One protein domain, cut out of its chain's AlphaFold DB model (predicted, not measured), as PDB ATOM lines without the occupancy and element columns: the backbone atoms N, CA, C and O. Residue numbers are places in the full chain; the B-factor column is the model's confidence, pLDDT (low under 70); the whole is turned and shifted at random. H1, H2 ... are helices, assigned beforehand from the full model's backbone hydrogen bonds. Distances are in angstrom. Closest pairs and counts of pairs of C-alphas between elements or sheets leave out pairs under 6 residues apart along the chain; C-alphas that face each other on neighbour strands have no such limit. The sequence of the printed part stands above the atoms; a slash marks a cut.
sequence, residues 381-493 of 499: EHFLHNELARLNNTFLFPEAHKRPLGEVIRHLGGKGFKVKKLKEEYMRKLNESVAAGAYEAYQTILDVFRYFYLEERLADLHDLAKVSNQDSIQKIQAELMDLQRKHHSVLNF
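AT A GLANCE: This is residues 381 to 493 of the 499 residues of an uncharacterized protein of Paenibacillus campinasensis (UniProt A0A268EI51). One long helix, H4, runs along the longest axis, with H3 folded along its first part through residues 438 to 449 and H5 folded back along its later part, while short H2 packs on its middle at a steep angle. H1 meets H4 only with residues 381 to 384, near one end of the axis, the turn between H4 and H5 makes the other end, and tiny H6 packs on H2. The printed part has 113 residues with six named helices, H1 to H6 in chain order, and no named strand: the class is all helix. It is compact, with a radius of gyration of the C-alphas of 15.1 A, yet elongated, spanning 46 by 29 by 27 A.

HOW THE PARTS SIT: H1, residues 381 to 395, is close to but not clearly touching H2, residues 405 to 413; their closest C-alphas, Leu 388 and Leu 405, are 7.5 A apart. H2 and H3, residues 417 to 432, touch only at the corner by their tight link, and only just, with 3 pairs of C-alphas within 8 A, the closest Gly 413 and Val 419 at 6.0 A. H4, residues 436 to 463, is the hub, touching four helices. H3 and H4 form a helical hairpin, opposite ways at a shallow tilt of 33 degrees, only just short of steep; their closest C-alphas are Leu 430 and Tyr 439, 5.4 A apart. Residues 381 to 384 of H1 touch residues 437 to 442 of H4, closest at the C-alphas of Leu 384 and Ala 441, 5.8 A, with a steep tilt of 62 degrees. H2 touches residues 445 to 452 of H4, with the C-alphas of Gly 406 and Val 448 closest at 6.5 A and a steep tilt of 55 degrees. H5, residues 470 to 486, forms a second helical hairpin with H4, opposite ways at a shallow tilt of 34 degrees, only just short of steep; the closest C-alphas, Tyr 451 and Leu 480, are 6.1 A apart. H6, residues 488 to 492, touches H2, with the C-alphas of Gly 406 and Leu 491 closest at 4.8 A. H3 and H5 are apart. Every O i to N i+4 pair is within hydrogen-bond range in H1, H2, H4, H5 and H6, and 11 of 12 are in H3.

IN THESE COORDINATES: H1 begins at C-alpha 381, (4.530, -39.491, 14.410), and measures 20.3 A; H2 measures 11.9 A and H3 24.0 A. H4 runs 40.6 A to C-alpha 463 at (-12.950, -38.400, 47.268). H5 measures 24.2 A, and H6, 6.0 A, ends at C-alpha 492, (4.437, -34.465, 28.736).

THE WHOLE: The C-alphas farthest apart, Val 434 and Lys 466, are 47.0 A apart. The printed part has no cut, and no link is long. Mean pLDDT of the printed part is 75.2; stretches under 70 include residues 392 to 399, 413 to 419, 463 to 469 and 489 to 493.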
ATOM      1  N   GLU A 381       4.577 -40.940  14.172       74.75
ATOM      2  CA  GLU A 381       4.530 -39.491  14.410       74.75
ATOM      3  C   GLU A 381       3.763 -38.746  13.312       74.75
ATOM      4  O   GLU A 381       2.948 -37.867  13.598       74.75
ATOM      5  N   HIS A 382       3.933 -39.156  12.053       71.44
ATOM      6  CA  HIS A 382       3.198 -38.588  10.926       71.44
ATOM      7  C   HIS A 382       1.700 -38.929  10.981       71.44
ATOM      8  O   HIS A 382       0.862 -38.077  10.670       71.44
ATOM      9  N   PHE A 383       1.336 -40.141  11.422       72.94
ATOM     10  CA  PHE A 383      -0.069 -40.501  11.653       72.94
ATOM     11  C   PHE A 383      -0.693 -39.666  12.778       72.94
ATOM     12  O   PHE A 383      -1.813 -39.173  12.624       72.94
ATOM     13  N   LEU A 384       0.032 -39.455  13.880       76.50
ATOM     14  CA  LEU A 384      -0.417 -38.595  14.975       76.50
ATOM     15  C   LEU A 384      -0.589 -37.144  14.514       76.50
ATOM     16  O   LEU A 384      -1.622 -36.538  14.796       76.50
ATOM     17  N   HIS A 385       0.360 -36.605  13.744       72.44
ATOM     18  CA  HIS A 385       0.260 -35.257  13.184       72.44
ATOM     19  C   HIS A 385      -0.968 -35.099  12.277       72.44
ATOM     20  O   HIS A 385      -1.734 -34.147  12.433       72.44
ATOM     21  N   ASN A 386      -1.212 -36.060  11.380       69.19
ATOM     22  CA  ASN A 386      -2.394 -36.068  10.518       69.19
ATOM     23  C   ASN A 386      -3.698 -36.117  11.319       69.19
ATOM     24  O   ASN A 386      -4.663 -35.426  10.984       69.19
ATOM     25  N   GLU A 387      -3.747 -36.905  12.392       74.88
ATOM     26  CA  GLU A 387      -4.921 -36.944  13.257       74.88
ATOM     27  C   GLU A 387      -5.109 -35.638  14.027       74.88
ATOM     28  O   GLU A 387      -6.231 -35.146  14.098       74.88
ATOM     29  N   LEU A 388      -4.046 -35.009  14.528       74.75
ATOM     30  CA  LEU A 388      -4.132 -33.694  15.167       74.75
ATOM     31  C   LEU A 388      -4.567 -32.600  14.179       74.75
ATOM     32  O   LEU A 388      -5.425 -31.780  14.504       74.75
ATOM     33  N   ALA A 389      -4.060 -32.623  12.947       67.00
ATOM     34  CA  ALA A 389      -4.521 -31.775  11.851       67.00
ATOM     35  C   ALA A 389      -6.010 -32.007  11.546       67.00
ATOM     36  O   ALA A 389      -6.792 -31.062  11.429       67.00
ATOM     37  N   ARG A 390      -6.446 -33.270  11.492       71.50
ATOM     38  CA  ARG A 390      -7.863 -33.619  11.355       71.50
ATOM     39  C   ARG A 390      -8.677 -33.074  12.523       71.50
ATOM     40  O   ARG A 390      -9.749 -32.527  12.283       71.50
ATOM     41  N   LEU A 391      -8.206 -33.197  13.764       72.25
ATOM     42  CA  LEU A 391      -8.901 -32.715  14.962       72.25
ATOM     43  C   LEU A 391      -9.012 -31.184  14.997       72.25
ATOM     44  O   LEU A 391     -10.085 -30.680  15.327       72.25
ATOM     45  N   ASN A 392      -7.965 -30.460  14.584       67.69
ATOM     46  CA  ASN A 392      -7.995 -29.007  14.364       67.69
ATOM     47  C   ASN A 392      -9.172 -28.623  13.458       67.69
ATOM     48  O   ASN A 392      -9.974 -27.748  13.781       67.69
ATOM     49  N   ASN A 393      -9.303 -29.370  12.363       54.94
ATOM     50  CA  ASN A 393     -10.242 -29.090  11.284       54.94
ATOM     51  C   ASN A 393     -11.666 -29.576  11.578       54.94
ATOM     52  O   ASN A 393     -12.630 -28.993  11.092       54.94
ATOM     53  N   THR A 394     -11.815 -30.640  12.367       56.94
ATOM     54  CA  THR A 394     -13.119 -31.256  12.654       56.94
ATOM     55  C   THR A 394     -13.720 -30.750  13.958       56.94
ATOM     56  O   THR A 394     -14.888 -30.383  13.957       56.94
ATOM     57  N   PHE A 395     -12.949 -30.648  15.047       58.44
ATOM     58  CA  PHE A 395     -13.470 -30.366  16.395       58.44
ATOM     59  C   PHE A 395     -13.262 -28.929  16.888       58.44
ATOM     60  O   PHE A 395     -13.647 -28.630  18.025       58.44
ATOM     61  N   LEU A 396     -12.731 -28.042  16.035       56.12
ATOM     62  CA  LEU A 396     -12.466 -26.628  16.336       56.12
ATOM     63  C   LEU A 396     -11.536 -26.465  17.544       56.12
ATOM     64  O   LEU A 396     -11.887 -25.831  18.542       56.12
ATOM     65  N   PHE A 397     -10.351 -27.066  17.451       67.25
ATOM     66  CA  PHE A 397      -9.242 -26.791  18.358       67.25
ATOM     67  C   PHE A 397      -8.105 -26.154  17.544       67.25
ATOM     68  O   PHE A 397      -7.291 -26.915  17.028       67.25
ATOM     69  N   PRO A 398      -8.068 -24.806  17.406       58.47
ATOM     70  CA  PRO A 398      -7.270 -24.052  16.412       58.47
ATOM     71  C   PRO A 398      -5.749 -24.285  16.424       58.47
ATOM     72  O   PRO A 398      -5.020 -23.778  15.576       58.47
ATOM     73  N   GLU A 399      -5.254 -25.047  17.397       65.31
ATOM     74  CA  GLU A 399      -3.840 -25.344  17.590       65.31
ATOM     75  C   GLU A 399      -3.587 -26.837  17.811       65.31
ATOM     76  O   GLU A 399      -2.508 -27.203  18.258       65.31
ATOM     77  N   ALA A 400      -4.542 -27.724  17.502       70.75
ATOM     78  CA  ALA A 400      -4.418 -29.149  17.829       70.75
ATOM     79  C   ALA A 400      -3.129 -29.778  17.285       70.75
ATOM     80  O   ALA A 400      -2.468 -30.534  17.981       70.75
ATOM     81  N   HIS A 401      -2.748 -29.412  16.061       69.56
ATOM     82  CA  HIS A 401      -1.530 -29.859  15.381       69.56
ATOM     83  C   HIS A 401      -0.228 -29.277  15.958       69.56
ATOM     84  O   HIS A 401       0.847 -29.744  15.598       69.56
ATOM     85  N   LYS A 402      -0.322 -28.262  16.827       70.94
ATOM     86  CA  LYS A 402       0.800 -27.605  17.519       70.94
ATOM     87  C   LYS A 402       0.864 -27.958  19.007       70.94
ATOM     88  O   LYS A 402       1.751 -27.479  19.702       70.94
ATOM     89  N   ARG A 403      -0.100 -28.734  19.508       72.25
ATOM     90  CA  ARG A 403      -0.250 -29.060  20.928       72.25
ATOM     91  C   ARG A 403       0.086 -30.530  21.169       72.25
ATOM     92  O   ARG A 403      -0.178 -31.359  20.296       72.25
ATOM     93  N   PRO A 404       0.584 -30.886  22.362       77.44
ATOM     94  CA  PRO A 404       0.733 -32.281  22.748       77.44
ATOM     95  C   PRO A 404      -0.612 -33.007  22.694       77.44
ATOM     96  O   PRO A 404      -1.650 -32.458  23.079       77.44
ATOM     97  N   LEU A 405      -0.594 -34.272  22.269       80.56
ATOM     98  CA  LEU A 405      -1.800 -35.097  22.180       80.56
ATOM     99  C   LEU A 405      -2.542 -35.170  23.525       80.56
ATOM    100  O   LEU A 405      -3.772 -35.152  23.547       80.56
ATOM    101  N   GLY A 406      -1.801 -35.187  24.639       77.12
ATOM    102  CA  GLY A 406      -2.366 -35.126  25.985       77.12
ATOM    103  C   GLY A 406      -3.249 -33.894  26.221       77.12
ATOM    104  O   GLY A 406      -4.382 -34.021  26.682       77.12
ATOM    105  N   GLU A 407      -2.785 -32.700  25.840       78.62
ATOM    106  CA  GLU A 407      -3.568 -31.463  25.973       78.62
ATOM    107  C   GLU A 407      -4.792 -31.450  25.061       78.62
ATOM    108  O   GLU A 407      -5.876 -31.028  25.470       78.62
ATOM    109  N   VAL A 408      -4.624 -31.938  23.830       76.44
ATOM    110  CA  VAL A 408      -5.702 -32.043  22.842       76.44
ATOM    111  C   VAL A 408      -6.810 -32.938  23.392       76.44
ATOM    112  O   VAL A 408      -7.981 -32.553  23.397       76.44
ATOM    113  N   ILE A 409      -6.449 -34.114  23.909       78.31
ATOM    114  CA  ILE A 409      -7.397 -35.075  24.470       78.31
ATOM    115  C   ILE A 409      -8.040 -34.539  25.750       78.31
ATOM    116  O   ILE A 409      -9.257 -34.650  25.883       78.31
ATOM    117  N   ARG A 410      -7.290 -33.887  26.645       75.94
ATOM    118  CA  ARG A 410      -7.844 -33.244  27.850       75.94
ATOM    119  C   ARG A 410      -8.859 -32.149  27.492       75.94
ATOM    120  O   ARG A 410      -9.940 -32.088  28.077       75.94
ATOM    121  N   HIS A 411      -8.573 -31.334  26.471       75.75
ATOM    122  CA  HIS A 411      -9.507 -30.322  25.961       75.75
ATOM    123  C   HIS A 411     -10.780 -30.943  25.360       75.75
ATOM    124  O   HIS A 411     -11.883 -30.409  25.520       75.75
ATOM    125  N   LEU A 412     -10.652 -32.077  24.667       70.94
ATOM    126  CA  LEU A 412     -11.795 -32.843  24.161       70.94
ATOM    127  C   LEU A 412     -12.587 -33.505  25.308       70.94
ATOM    128  O   LEU A 412     -13.818 -33.560  25.236       70.94
ATOM    129  N   GLY A 413     -11.887 -33.932  26.366       64.75
ATOM    130  CA  GLY A 413     -12.375 -34.540  27.608       64.75
ATOM    131  C   GLY A 413     -13.435 -33.708  28.326       64.75
ATOM    132  O   GLY A 413     -14.552 -34.177  28.552       64.75
ATOM    133  N   GLY A 414     -13.148 -32.421  28.545       62.56
ATOM    134  CA  GLY A 414     -14.055 -31.478  29.216       62.56
ATOM    135  C   GLY A 414     -15.402 -31.234  28.511       62.56
ATOM    136  O   GLY A 414     -16.265 -30.547  29.049       62.56
ATOM    137  N   LYS A 415     -15.614 -31.790  27.307       58.22
ATOM    138  CA  LYS A 415     -16.873 -31.701  26.540       58.22
ATOM    139  C   LYS A 415     -17.732 -32.977  26.619       58.22
ATOM    140  O   LYS A 415     -18.710 -33.072  25.874       58.22
ATOM    141  N   GLY A 416     -17.385 -33.942  27.483       55.41
ATOM    142  CA  GLY A 416     -18.201 -35.083  27.948       55.41
ATOM    143  C   GLY A 416     -18.827 -35.974  26.862       55.41
ATOM    144  O   GLY A 416     -18.342 -37.060  26.555       55.41
ATOM    145  N   PHE A 417     -19.911 -35.515  26.233       52.88
ATOM    146  CA  PHE A 417     -20.655 -36.235  25.190       52.88
ATOM    147  C   PHE A 417     -19.821 -36.560  23.935       52.88
ATOM    148  O   PHE A 417     -20.063 -37.562  23.259       52.88
ATOM    149  N   LYS A 418     -18.821 -35.731  23.606       62.72
ATOM    150  CA  LYS A 418     -17.997 -35.897  22.393       62.72
ATOM    151  C   LYS A 418     -16.929 -36.990  22.525       62.72
ATOM    152  O   LYS A 418     -16.574 -37.603  21.521       62.72
ATOM    153  N   VAL A 419     -16.473 -37.278  23.745       69.50
ATOM    154  CA  VAL A 419     -15.387 -38.236  24.032       69.50
ATOM    155  C   VAL A 419     -15.792 -39.664  23.684       69.50
ATOM    156  O   VAL A 419     -15.027 -40.390  23.054       69.50
ATOM    157  N   LYS A 420     -17.025 -40.059  24.027       73.38
ATOM    158  CA  LYS A 420     -17.533 -41.409  23.751       73.38
ATOM    159  C   LYS A 420     -17.550 -41.719  22.249       73.38
ATOM    160  O   LYS A 420     -17.026 -42.749  21.840       73.38
ATOM    161  N   LYS A 421     -18.074 -40.794  21.435       74.69
ATOM    162  CA  LYS A 421     -18.108 -40.936  19.970       74.69
ATOM    163  C   LYS A 421     -16.710 -40.951  19.352       74.69
ATOM    164  O   LYS A 421     -16.457 -41.725  18.439       74.69
ATOM    165  N   LEU A 422     -15.796 -40.117  19.859       75.94
ATOM    166  CA  LEU A 422     -14.401 -40.131  19.419       75.94
ATOM    167  C   LEU A 422     -13.743 -41.484  19.692       75.94
ATOM    168  O   LEU A 422     -13.074 -42.026  18.822       75.94
ATOM    169  N   LYS A 423     -13.945 -42.030  20.893       81.50
ATOM    170  CA  LYS A 423     -13.385 -43.323  21.285       81.50
ATOM    171  C   LYS A 423     -13.895 -44.448  20.386       81.50
ATOM    172  O   LYS A 423     -13.101 -45.268  19.942       81.50
ATOM    173  N   GLU A 424     -15.196 -44.476  20.100       83.12
ATOM    174  CA  GLU A 424     -15.801 -45.442  19.171       83.12
ATOM    175  C   GLU A 424     -15.184 -45.336  17.767       83.12
ATOM    176  O   GLU A 424     -14.808 -46.350  17.183       83.12
ATOM    177  N   GLU A 425     -14.991 -44.115  17.265       82.56
ATOM    178  CA  GLU A 425     -14.359 -43.874  15.966       82.56
ATOM    179  C   GLU A 425     -12.889 -44.316  15.933       82.56
ATOM    180  O   GLU A 425     -12.457 -44.948  14.971       82.56
ATOM    181  N   TYR A 426     -12.110 -44.045  16.983       87.06
ATOM    182  CA  TYR A 426     -10.712 -44.481  17.045       87.06
ATOM    183  C   TYR A 426     -10.570 -45.996  17.223       87.06
ATOM    184  O   TYR A 426      -9.662 -46.581  16.639       87.06
ATOM    185  N   MET A 427     -11.489 -46.657  17.936       87.50
ATOM    186  CA  MET A 427     -11.543 -48.125  17.968       87.50
ATOM    187  C   MET A 427     -11.851 -48.705  16.583       87.50
ATOM    188  O   MET A 427     -11.236 -49.686  16.176       87.50
ATOM    189  N   ARG A 428     -12.768 -48.082  15.833       88.88
ATOM    190  CA  ARG A 428     -13.077 -48.479  14.454       88.88
ATOM    191  C   ARG A 428     -11.853 -48.332  13.544       88.88
ATOM    192  O   ARG A 428     -11.474 -49.295  12.886       88.88
ATOM    193  N   LYS A 429     -11.192 -47.170  13.571       82.88
ATOM    194  CA  LYS A 429      -9.966 -46.902  12.796       82.88
ATOM    195  C   LYS A 429      -8.820 -47.855  13.135       82.88
ATOM    196  O   LYS A 429      -8.118 -48.286  12.229       82.88
ATOM    197  N   LEU A 430      -8.643 -48.194  14.415       87.31
ATOM    198  CA  LEU A 430      -7.652 -49.176  14.855       87.31
ATOM    199  C   LEU A 430      -7.910 -50.550  14.215       87.31
ATOM    200  O   LEU A 430      -6.995 -51.137  13.649       87.31
ATOM    201  N   ASN A 431      -9.160 -51.022  14.253       86.62
ATOM    202  CA  ASN A 431      -9.555 -52.325  13.708       86.62
ATOM    203  C   ASN A 431      -9.465 -52.399  12.174       86.62
ATOM    204  O   ASN A 431      -9.245 -53.473  11.622       86.62
ATOM    205  N   GLU A 432      -9.662 -51.274  11.485       85.19
ATOM    206  CA  GLU A 432      -9.587 -51.168  10.021       85.19
ATOM    207  C   GLU A 432      -8.156 -50.904   9.510       85.19
ATOM    208  O   GLU A 432      -7.912 -50.920   8.302       85.19
ATOM    209  N   SER A 433      -7.198 -50.644  10.404       81.12
ATOM    210  CA  SER A 433      -5.840 -50.252  10.032       81.12
ATOM    211  C   SER A 433      -4.999 -51.435   9.547       81.12
ATOM    212  O   SER A 433      -4.777 -52.397  10.277       81.12
ATOM    213  N   VAL A 434      -4.447 -51.317   8.336       74.56
ATOM    214  CA  VAL A 434      -3.543 -52.320   7.733       74.56
ATOM    215  C   VAL A 434      -2.061 -51.955   7.926       74.56
ATOM    216  O   VAL A 434      -1.194 -52.824   7.881       74.56
ATOM    217  N   ALA A 435      -1.745 -50.678   8.171       76.81
ATOM    218  CA  ALA A 435      -0.373 -50.210   8.372       76.81
ATOM    219  C   ALA A 435       0.031 -50.271   9.856       76.81
ATOM    220  O   ALA A 435      -0.701 -49.782  10.720       76.81
ATOM    221  N   ALA A 436       1.222 -50.811  10.143       75.56
ATOM    222  CA  ALA A 436       1.741 -50.945  11.509       75.56
ATOM    223  C   ALA A 436       1.841 -49.589  12.237       75.56
ATOM    224  O   ALA A 436       1.368 -49.462  13.362       75.56
ATOM    225  N   GLY A 437       2.348 -48.549  11.559       78.44
ATOM    226  CA  GLY A 437       2.453 -47.204  12.138       78.44
ATOM    227  C   GLY A 437       1.099 -46.542  12.430       78.44
ATOM    228  O   GLY A 437       0.959 -45.828  13.420       78.44
ATOM    229  N   ALA A 438       0.075 -46.815  11.615       78.50
ATOM    230  CA  ALA A 438      -1.282 -46.314  11.842       78.50
ATOM    231  C   ALA A 438      -1.942 -47.008  13.038       78.50
ATOM    232  O   ALA A 438      -2.576 -46.352  13.864       78.50
ATOM    233  N   TYR A 439      -1.757 -48.327  13.150       87.44
ATOM    234  CA  TYR A 439      -2.263 -49.106  14.275       87.44
ATOM    235  C   TYR A 439      -1.691 -48.583  15.599       87.44
ATOM    236  O   TYR A 439      -2.434 -48.279  16.529       87.44
ATOM    237  N   GLU A 440      -0.372 -48.395  15.655       84.06
ATOM    238  CA  GLU A 440       0.307 -47.872  16.840       84.06
ATOM    239  C   GLU A 440      -0.138 -46.440  17.182       84.06
ATOM    240  O   GLU A 440      -0.435 -46.151  18.340       84.06
ATOM    241  N   ALA A 441      -0.302 -45.562  16.188       83.25
ATOM    242  CA  ALA A 441      -0.796 -44.202  16.409       83.25
ATOM    243  C   ALA A 441      -2.224 -44.171  16.986       83.25
ATOM    244  O   ALA A 441      -2.495 -43.443  17.946       83.25
ATOM    245  N   TYR A 442      -3.147 -44.972  16.444       88.62
ATOM    246  CA  TYR A 442      -4.516 -45.043  16.962       88.62
ATOM    247  C   TYR A 442      -4.575 -45.675  18.355       88.62
ATOM    248  O   TYR A 442      -5.350 -45.212  19.197       88.62
ATOM    249  N   GLN A 443      -3.732 -46.674  18.632       89.69
ATOM    250  CA  GLN A 443      -3.606 -47.253  19.967       89.69
ATOM    251  C   GLN A 443      -3.096 -46.210  20.970       89.69
ATOM    252  O   GLN A 443      -3.659 -46.096  22.054       89.69
ATOM    253  N   THR A 444      -2.103 -45.396  20.599       87.88
ATOM    254  CA  THR A 444      -1.597 -44.291  21.428       87.88
ATOM    255  C   THR A 444      -2.696 -43.281  21.758       87.88
ATOM    256  O   THR A 444      -2.858 -42.901  22.915       87.88
ATOM    257  N   ILE A 445      -3.529 -42.899  20.785       86.56
ATOM    258  CA  ILE A 445      -4.683 -42.013  21.026       86.56
ATOM    259  C   ILE A 445      -5.657 -42.634  22.042       86.56
ATOM    260  O   ILE A 445      -6.092 -41.957  22.978       86.56
ATOM    261  N   LEU A 446      -5.992 -43.918  21.891       88.75
ATOM    262  CA  LEU A 446      -6.893 -44.634  22.802       88.75
ATOM    263  C   LEU A 446      -6.306 -44.803  24.212       88.75
ATOM    264  O   LEU A 446      -7.039 -44.649  25.193       88.75
ATOM    265  N   ASP A 447      -5.008 -45.074  24.316       88.19
ATOM    266  CA  ASP A 447      -4.276 -45.197  25.578       88.19
ATOM    267  C   ASP A 447      -4.248 -43.854  26.328       88.19
ATOM    268  O   ASP A 447      -4.477 -43.817  27.536       88.19
ATOM    269  N   VAL A 448      -4.073 -42.731  25.623       84.38
ATOM    270  CA  VAL A 448      -4.136 -41.392  26.232       84.38
ATOM    271  C   VAL A 448      -5.565 -41.044  26.679       84.38
ATOM    272  O   VAL A 448      -5.750 -40.500  27.767       84.38
ATOM    273  N   PHE A 449      -6.602 -41.426  25.922       85.12
ATOM    274  CA  PHE A 449      -7.991 -41.336  26.408       85.12
ATOM    275  C   PHE A 449      -8.212 -42.163  27.681       85.12
ATOM    276  O   PHE A 449      -8.926 -41.733  28.589       85.12
ATOM    277  N   ARG A 450      -7.624 -43.363  27.746       86.69
ATOM    278  CA  ARG A 450      -7.712 -44.251  28.909       86.69
ATOM    279  C   ARG A 450      -6.989 -43.662  30.118       86.69
ATOM    280  O   ARG A 450      -7.549 -43.729  31.208       86.69
ATOM    281  N   TYR A 451      -5.819 -43.059  29.916       85.50
ATOM    282  CA  TYR A 451      -5.041 -42.390  30.955       85.50
ATOM    283  C   TYR A 451      -5.867 -41.311  31.669       85.50
ATOM    284  O   TYR A 451      -6.080 -41.412  32.873       85.50
ATOM    285  N   PHE A 452      -6.441 -40.354  30.931       81.69
ATOM    286  CA  PHE A 452      -7.240 -39.284  31.547       81.69
ATOM    287  C   PHE A 452      -8.514 -39.787  32.224       81.69
ATOM    288  O   PHE A 452      -8.865 -39.323  33.303       81.69
ATOM    289  N   TYR A 453      -9.184 -40.785  31.644       83.88
ATOM    290  CA  TYR A 453     -10.346 -41.401  32.285       83.88
ATOM    291  C   TYR A 453      -9.995 -42.060  33.629       83.88
ATOM    292  O   TYR A 453     -10.780 -42.017  34.576       83.88
ATOM    293  N   LEU A 454      -8.831 -42.712  33.715       83.19
ATOM    294  CA  LEU A 454      -8.354 -43.314  34.957       83.19
ATOM    295  C   LEU A 454      -7.901 -42.260  35.971       83.19
ATOM    296  O   LEU A 454      -8.112 -42.474  37.158       83.19
ATOM    297  N   GLU A 455      -7.329 -41.141  35.517       83.44
ATOM    298  CA  GLU A 455      -6.957 -39.996  36.359       83.44
ATOM    299  C   GLU A 455      -8.197 -39.380  37.030       83.44
ATOM    300  O   GLU A 455      -8.237 -39.267  38.254       83.44
ATOM    301  N   GLU A 456      -9.251 -39.093  36.255       79.12
ATOM    302  CA  GLU A 456     -10.541 -38.604  36.769       79.12
ATOM    303  C   GLU A 456     -11.170 -39.607  37.749       79.12
ATOM    304  O   GLU A 456     -11.542 -39.260  38.867       79.12
ATOM    305  N   ARG A 457     -11.206 -40.893  37.376       80.00
ATOM    306  CA  ARG A 457     -11.781 -41.947  38.220       80.00
ATOM    307  C   ARG A 457     -10.988 -42.184  39.506       80.00
ATOM    308  O   ARG A 457     -11.571 -42.598  40.506       80.00
ATOM    309  N   LEU A 458      -9.671 -41.984  39.489       82.19
ATOM    310  CA  LEU A 458      -8.829 -42.081  40.678       82.19
ATOM    311  C   LEU A 458      -9.122 -40.922  41.640       82.19
ATOM    312  O   LEU A 458      -9.242 -41.170  42.838       82.19
ATOM    313  N   ALA A 459      -9.283 -39.699  41.122       77.38
ATOM    314  CA  ALA A 459      -9.703 -38.544  41.913       77.38
ATOM    315  C   ALA A 459     -11.078 -38.788  42.564       77.38
ATOM    316  O   ALA A 459     -11.189 -38.721  43.787       77.38
ATOM    317  N   ASP A 460     -12.069 -39.234  41.782       75.81
ATOM    318  CA  ASP A 460     -13.406 -39.584  42.286       75.81
ATOM    319  C   ASP A 460     -13.355 -40.666  43.384       75.81
ATOM    320  O   ASP A 460     -14.073 -40.610  44.383       75.81
ATOM    321  N   LEU A 461     -12.507 -41.688  43.216       75.75
ATOM    322  CA  LEU A 461     -12.366 -42.778  44.188       75.75
ATOM    323  C   LEU A 461     -11.632 -42.359  45.465       75.75
ATOM    324  O   LEU A 461     -11.937 -42.905  46.528       75.75
ATOM    325  N   HIS A 462     -10.684 -41.423  45.374       73.94
ATOM    326  CA  HIS A 462     -10.041 -40.825  46.543       73.94
ATOM    327  C   HIS A 462     -11.021 -39.947  47.330       73.94
ATOM    328  O   HIS A 462     -11.042 -40.041  48.558       73.94
ATOM    329  N   ASP A 463     -11.895 -39.209  46.645       65.69
ATOM    330  CA  ASP A 463     -12.950 -38.400  47.268       65.69
ATOM    331  C   ASP A 463     -14.033 -39.262  47.950       65.69
ATOM    332  O   ASP A 463     -14.629 -38.866  48.954       65.69
ATOM    333  N   LEU A 464     -14.259 -40.486  47.456       65.62
ATOM    334  CA  LEU A 464     -15.239 -41.449  47.980       65.62
ATOM    335  C   LEU A 464     -14.672 -42.438  49.021       65.62
ATOM    336  O   LEU A 464     -15.385 -43.347  49.463       65.62
ATOM    337  N   ALA A 465     -13.400 -42.321  49.413       55.81
ATOM    338  CA  ALA A 465     -12.678 -43.372  50.132       55.81
ATOM    339  C   ALA A 465     -13.156 -43.609  51.587       55.81
ATOM    340  O   ALA A 465     -12.596 -43.090  52.552       55.81
ATOM    341  N   LYS A 466     -14.124 -44.522  51.767       53.50
ATOM    342  CA  LYS A 466     -14.303 -45.329  52.990       53.50
ATOM    343  C   LYS A 466     -13.863 -46.773  52.726       53.50
ATOM    344  O   LYS A 466     -14.599 -47.518  52.100       53.50
ATOM    345  N   VAL A 467     -12.675 -47.136  53.219       54.78
ATOM    346  CA  VAL A 467     -12.099 -48.473  53.537       54.78
ATOM    347  C   VAL A 467     -12.202 -49.642  52.516       54.78
ATOM    348  O   VAL A 467     -11.302 -50.469  52.514       54.78
ATOM    349  N   SER A 468     -13.169 -49.740  51.593       55.94
ATOM    350  CA  SER A 468     -13.352 -50.931  50.730       55.94
ATOM    351  C   SER A 468     -12.771 -50.846  49.311       55.94
ATOM    352  O   SER A 468     -12.948 -51.784  48.540       55.94
ATOM    353  N   ASN A 469     -12.096 -49.753  48.933       65.50
ATOM    354  CA  ASN A 469     -11.647 -49.530  47.546       65.50
ATOM    355  C   ASN A 469     -10.119 -49.566  47.346       65.50
ATOM    356  O   ASN A 469      -9.653 -49.256  46.251       65.50
ATOM    357  N   GLN A 470      -9.333 -49.961  48.358       72.38
ATOM    358  CA  GLN A 470      -7.860 -49.926  48.288       72.38
ATOM    359  C   GLN A 470      -7.288 -50.768  47.137       72.38
ATOM    360  O   GLN A 470      -6.450 -50.268  46.390       72.38
ATOM    361  N   ASP A 471      -7.803 -51.976  46.906       77.44
ATOM    362  CA  ASP A 471      -7.361 -52.828  45.790       77.44
ATOM    363  C   ASP A 471      -7.685 -52.221  44.417       77.44
ATOM    364  O   ASP A 471      -6.924 -52.362  43.460       77.44
ATOM    365  N   SER A 472      -8.822 -51.527  44.303       77.94
ATOM    366  CA  SER A 472      -9.217 -50.859  43.057       77.94
ATOM    367  C   SER A 472      -8.349 -49.630  42.789       77.94
ATOM    368  O   SER A 472      -7.939 -49.413  41.652       77.94
ATOM    369  N   ILE A 473      -8.016 -48.868  43.836       81.31
ATOM    370  CA  ILE A 473      -7.094 -47.731  43.771       81.31
ATOM    371  C   ILE A 473      -5.700 -48.207  43.346       81.31
ATOM    372  O   ILE A 473      -5.141 -47.650  42.409       81.31
ATOM    373  N   GLN A 474      -5.171 -49.278  43.948       83.19
ATOM    374  CA  GLN A 474      -3.853 -49.821  43.593       83.19
ATOM    375  C   GLN A 474      -3.792 -50.320  42.144       83.19
ATOM    376  O   GLN A 474      -2.812 -50.058  41.450       83.19
ATOM    377  N   LYS A 475      -4.843 -50.993  41.653       84.81
ATOM    378  CA  LYS A 475      -4.923 -51.428  40.247       84.81
ATOM    379  C   LYS A 475      -4.966 -50.245  39.280       84.81
ATOM    380  O   LYS A 475      -4.257 -50.266  38.278       84.81
ATOM    381  N   ILE A 476      -5.753 -49.213  39.592       85.06
ATOM    382  CA  ILE A 476      -5.831 -47.993  38.776       85.06
ATOM    383  C   ILE A 476      -4.492 -47.248  38.788       85.06
ATOM    384  O   ILE A 476      -4.023 -46.833  37.734       85.06
ATOM    385  N   GLN A 477      -3.841 -47.122  39.947       85.00
ATOM    386  CA  GLN A 477      -2.523 -46.495  40.075       85.00
ATOM    387  C   GLN A 477      -1.443 -47.258  39.298       85.00
ATOM    388  O   GLN A 477      -0.626 -46.634  38.625       85.00
ATOM    389  N   ALA A 478      -1.457 -48.593  39.339       86.81
ATOM    390  CA  ALA A 478      -0.534 -49.418  38.564       86.81
ATOM    391  C   ALA A 478      -0.743 -49.251  37.047       86.81
ATOM    392  O   ALA A 478       0.231 -49.061  36.322       86.81
ATOM    393  N   GLU A 479      -1.997 -49.256  36.575       86.12
ATOM    394  CA  GLU A 479      -2.336 -49.037  35.157       86.12
ATOM    395  C   GLU A 479      -1.971 -47.612  34.702       86.12
ATOM    396  O   GLU A 479      -1.408 -47.431  33.625       86.12
ATOM    397  N   LEU A 480      -2.206 -46.596  35.540       85.31
ATOM    398  CA  LEU A 480      -1.787 -45.216  35.272       85.31
ATOM    399  C   LEU A 480      -0.267 -45.086  35.161       85.31
ATOM    400  O   LEU A 480       0.214 -44.439  34.234       85.31
ATOM    401  N   MET A 481       0.490 -45.703  36.075       84.38
ATOM    402  CA  MET A 481       1.954 -45.691  36.020       84.38
ATOM    403  C   MET A 481       2.489 -46.387  34.767       84.38
ATOM    404  O   MET A 481       3.469 -45.920  34.187       84.38
ATOM    405  N   ASP A 482       1.859 -47.481  34.336       87.00
ATOM    406  CA  ASP A 482       2.230 -48.187  33.109       87.00
ATOM    407  C   ASP A 482       1.961 -47.334  31.859       87.00
ATOM    408  O   ASP A 482       2.866 -47.093  31.059       87.00
ATOM    409  N   LEU A 483       0.758 -46.759  31.745       84.06
ATOM    410  CA  LEU A 483       0.389 -45.857  30.648       84.06
ATOM    411  C   LEU A 483       1.269 -44.598  30.610       84.06
ATOM    412  O   LEU A 483       1.680 -44.167  29.530       84.06
ATOM    413  N   GLN A 484       1.610 -44.036  31.773       81.94
ATOM    414  CA  GLN A 484       2.498 -42.877  31.880       81.94
ATOM    415  C   GLN A 484       3.927 -43.198  31.434       81.94
ATOM    416  O   GLN A 484       4.571 -42.347  30.823       81.94
ATOM    417  N   ARG A 485       4.432 -44.403  31.726       81.50
ATOM    418  CA  ARG A 485       5.748 -44.860  31.248       81.50
ATOM    419  C   ARG A 485       5.736 -45.103  29.744       81.50
ATOM    420  O   ARG A 485       6.650 -44.656  29.060       81.50
ATOM    421  N   LYS A 486       4.698 -45.773  29.238       81.31
ATOM    422  CA  LYS A 486       4.554 -46.141  27.822       81.31
ATOM    423  C   LYS A 486       4.438 -44.918  26.907       81.31
ATOM    424  O   LYS A 486       5.004 -44.922  25.822       81.31
ATOM    425  N   HIS A 487       3.757 -43.868  27.366       79.31
ATOM    426  CA  HIS A 487       3.435 -42.683  26.557       79.31
ATOM    427  C   HIS A 487       4.045 -41.389  27.099       79.31
ATOM    428  O   HIS A 487       3.535 -40.301  26.833       79.31
ATOM    429  N   HIS A 488       5.139 -41.490  27.862       70.50
ATOM    430  CA  HIS A 488       5.746 -40.364  28.578       70.50
ATOM    431  C   HIS A 488       6.012 -39.142  27.682       70.50
ATOM    432  O   HIS A 488       5.684 -38.017  28.063       70.50
ATOM    433  N   SER A 489       6.549 -39.367  26.478       65.88
ATOM    434  CA  SER A 489       6.855 -38.314  25.503       65.88
ATOM    435  C   SER A 489       5.599 -37.636  24.954       65.88
ATOM    436  O   SER A 489       5.569 -36.423  24.829       65.88
ATOM    437  N   VAL A 490       4.526 -38.379  24.692       68.44
ATOM    438  CA  VAL A 490       3.287 -37.859  24.084       68.44
ATOM    439  C   VAL A 490       2.358 -37.200  25.121       68.44
ATOM    440  O   VAL A 490       1.537 -36.341  24.781       68.44
ATOM    441  N   LEU A 491       2.507 -37.576  26.397       59.62
ATOM    442  CA  LEU A 491       1.774 -37.017  27.535       59.62
ATOM    443  C   LEU A 491       2.389 -35.715  28.083       59.62
ATOM    444  O   LEU A 491       1.630 -34.869  28.548       59.62
ATOM    445  N   ASN A 492       3.721 -35.543  28.027       58.62
ATOM    446  CA  ASN A 492       4.437 -34.465  28.736       58.62
ATOM    447  C   ASN A 492       5.411 -33.618  27.884       58.62
ATOM    448  O   ASN A 492       6.227 -32.890  28.449       58.62
ATOM    449  N   PHE A 493       5.375 -33.669  26.548       42.56
ATOM    450  CA  PHE A 493       6.288 -32.850  25.737       42.56
ATOM    451  C   PHE A 493       5.928 -31.358  25.760       42.56
ATOM    452  O   PHE A 493       5.025 -30.920  25.054       42.56
TER     453      PHE A 493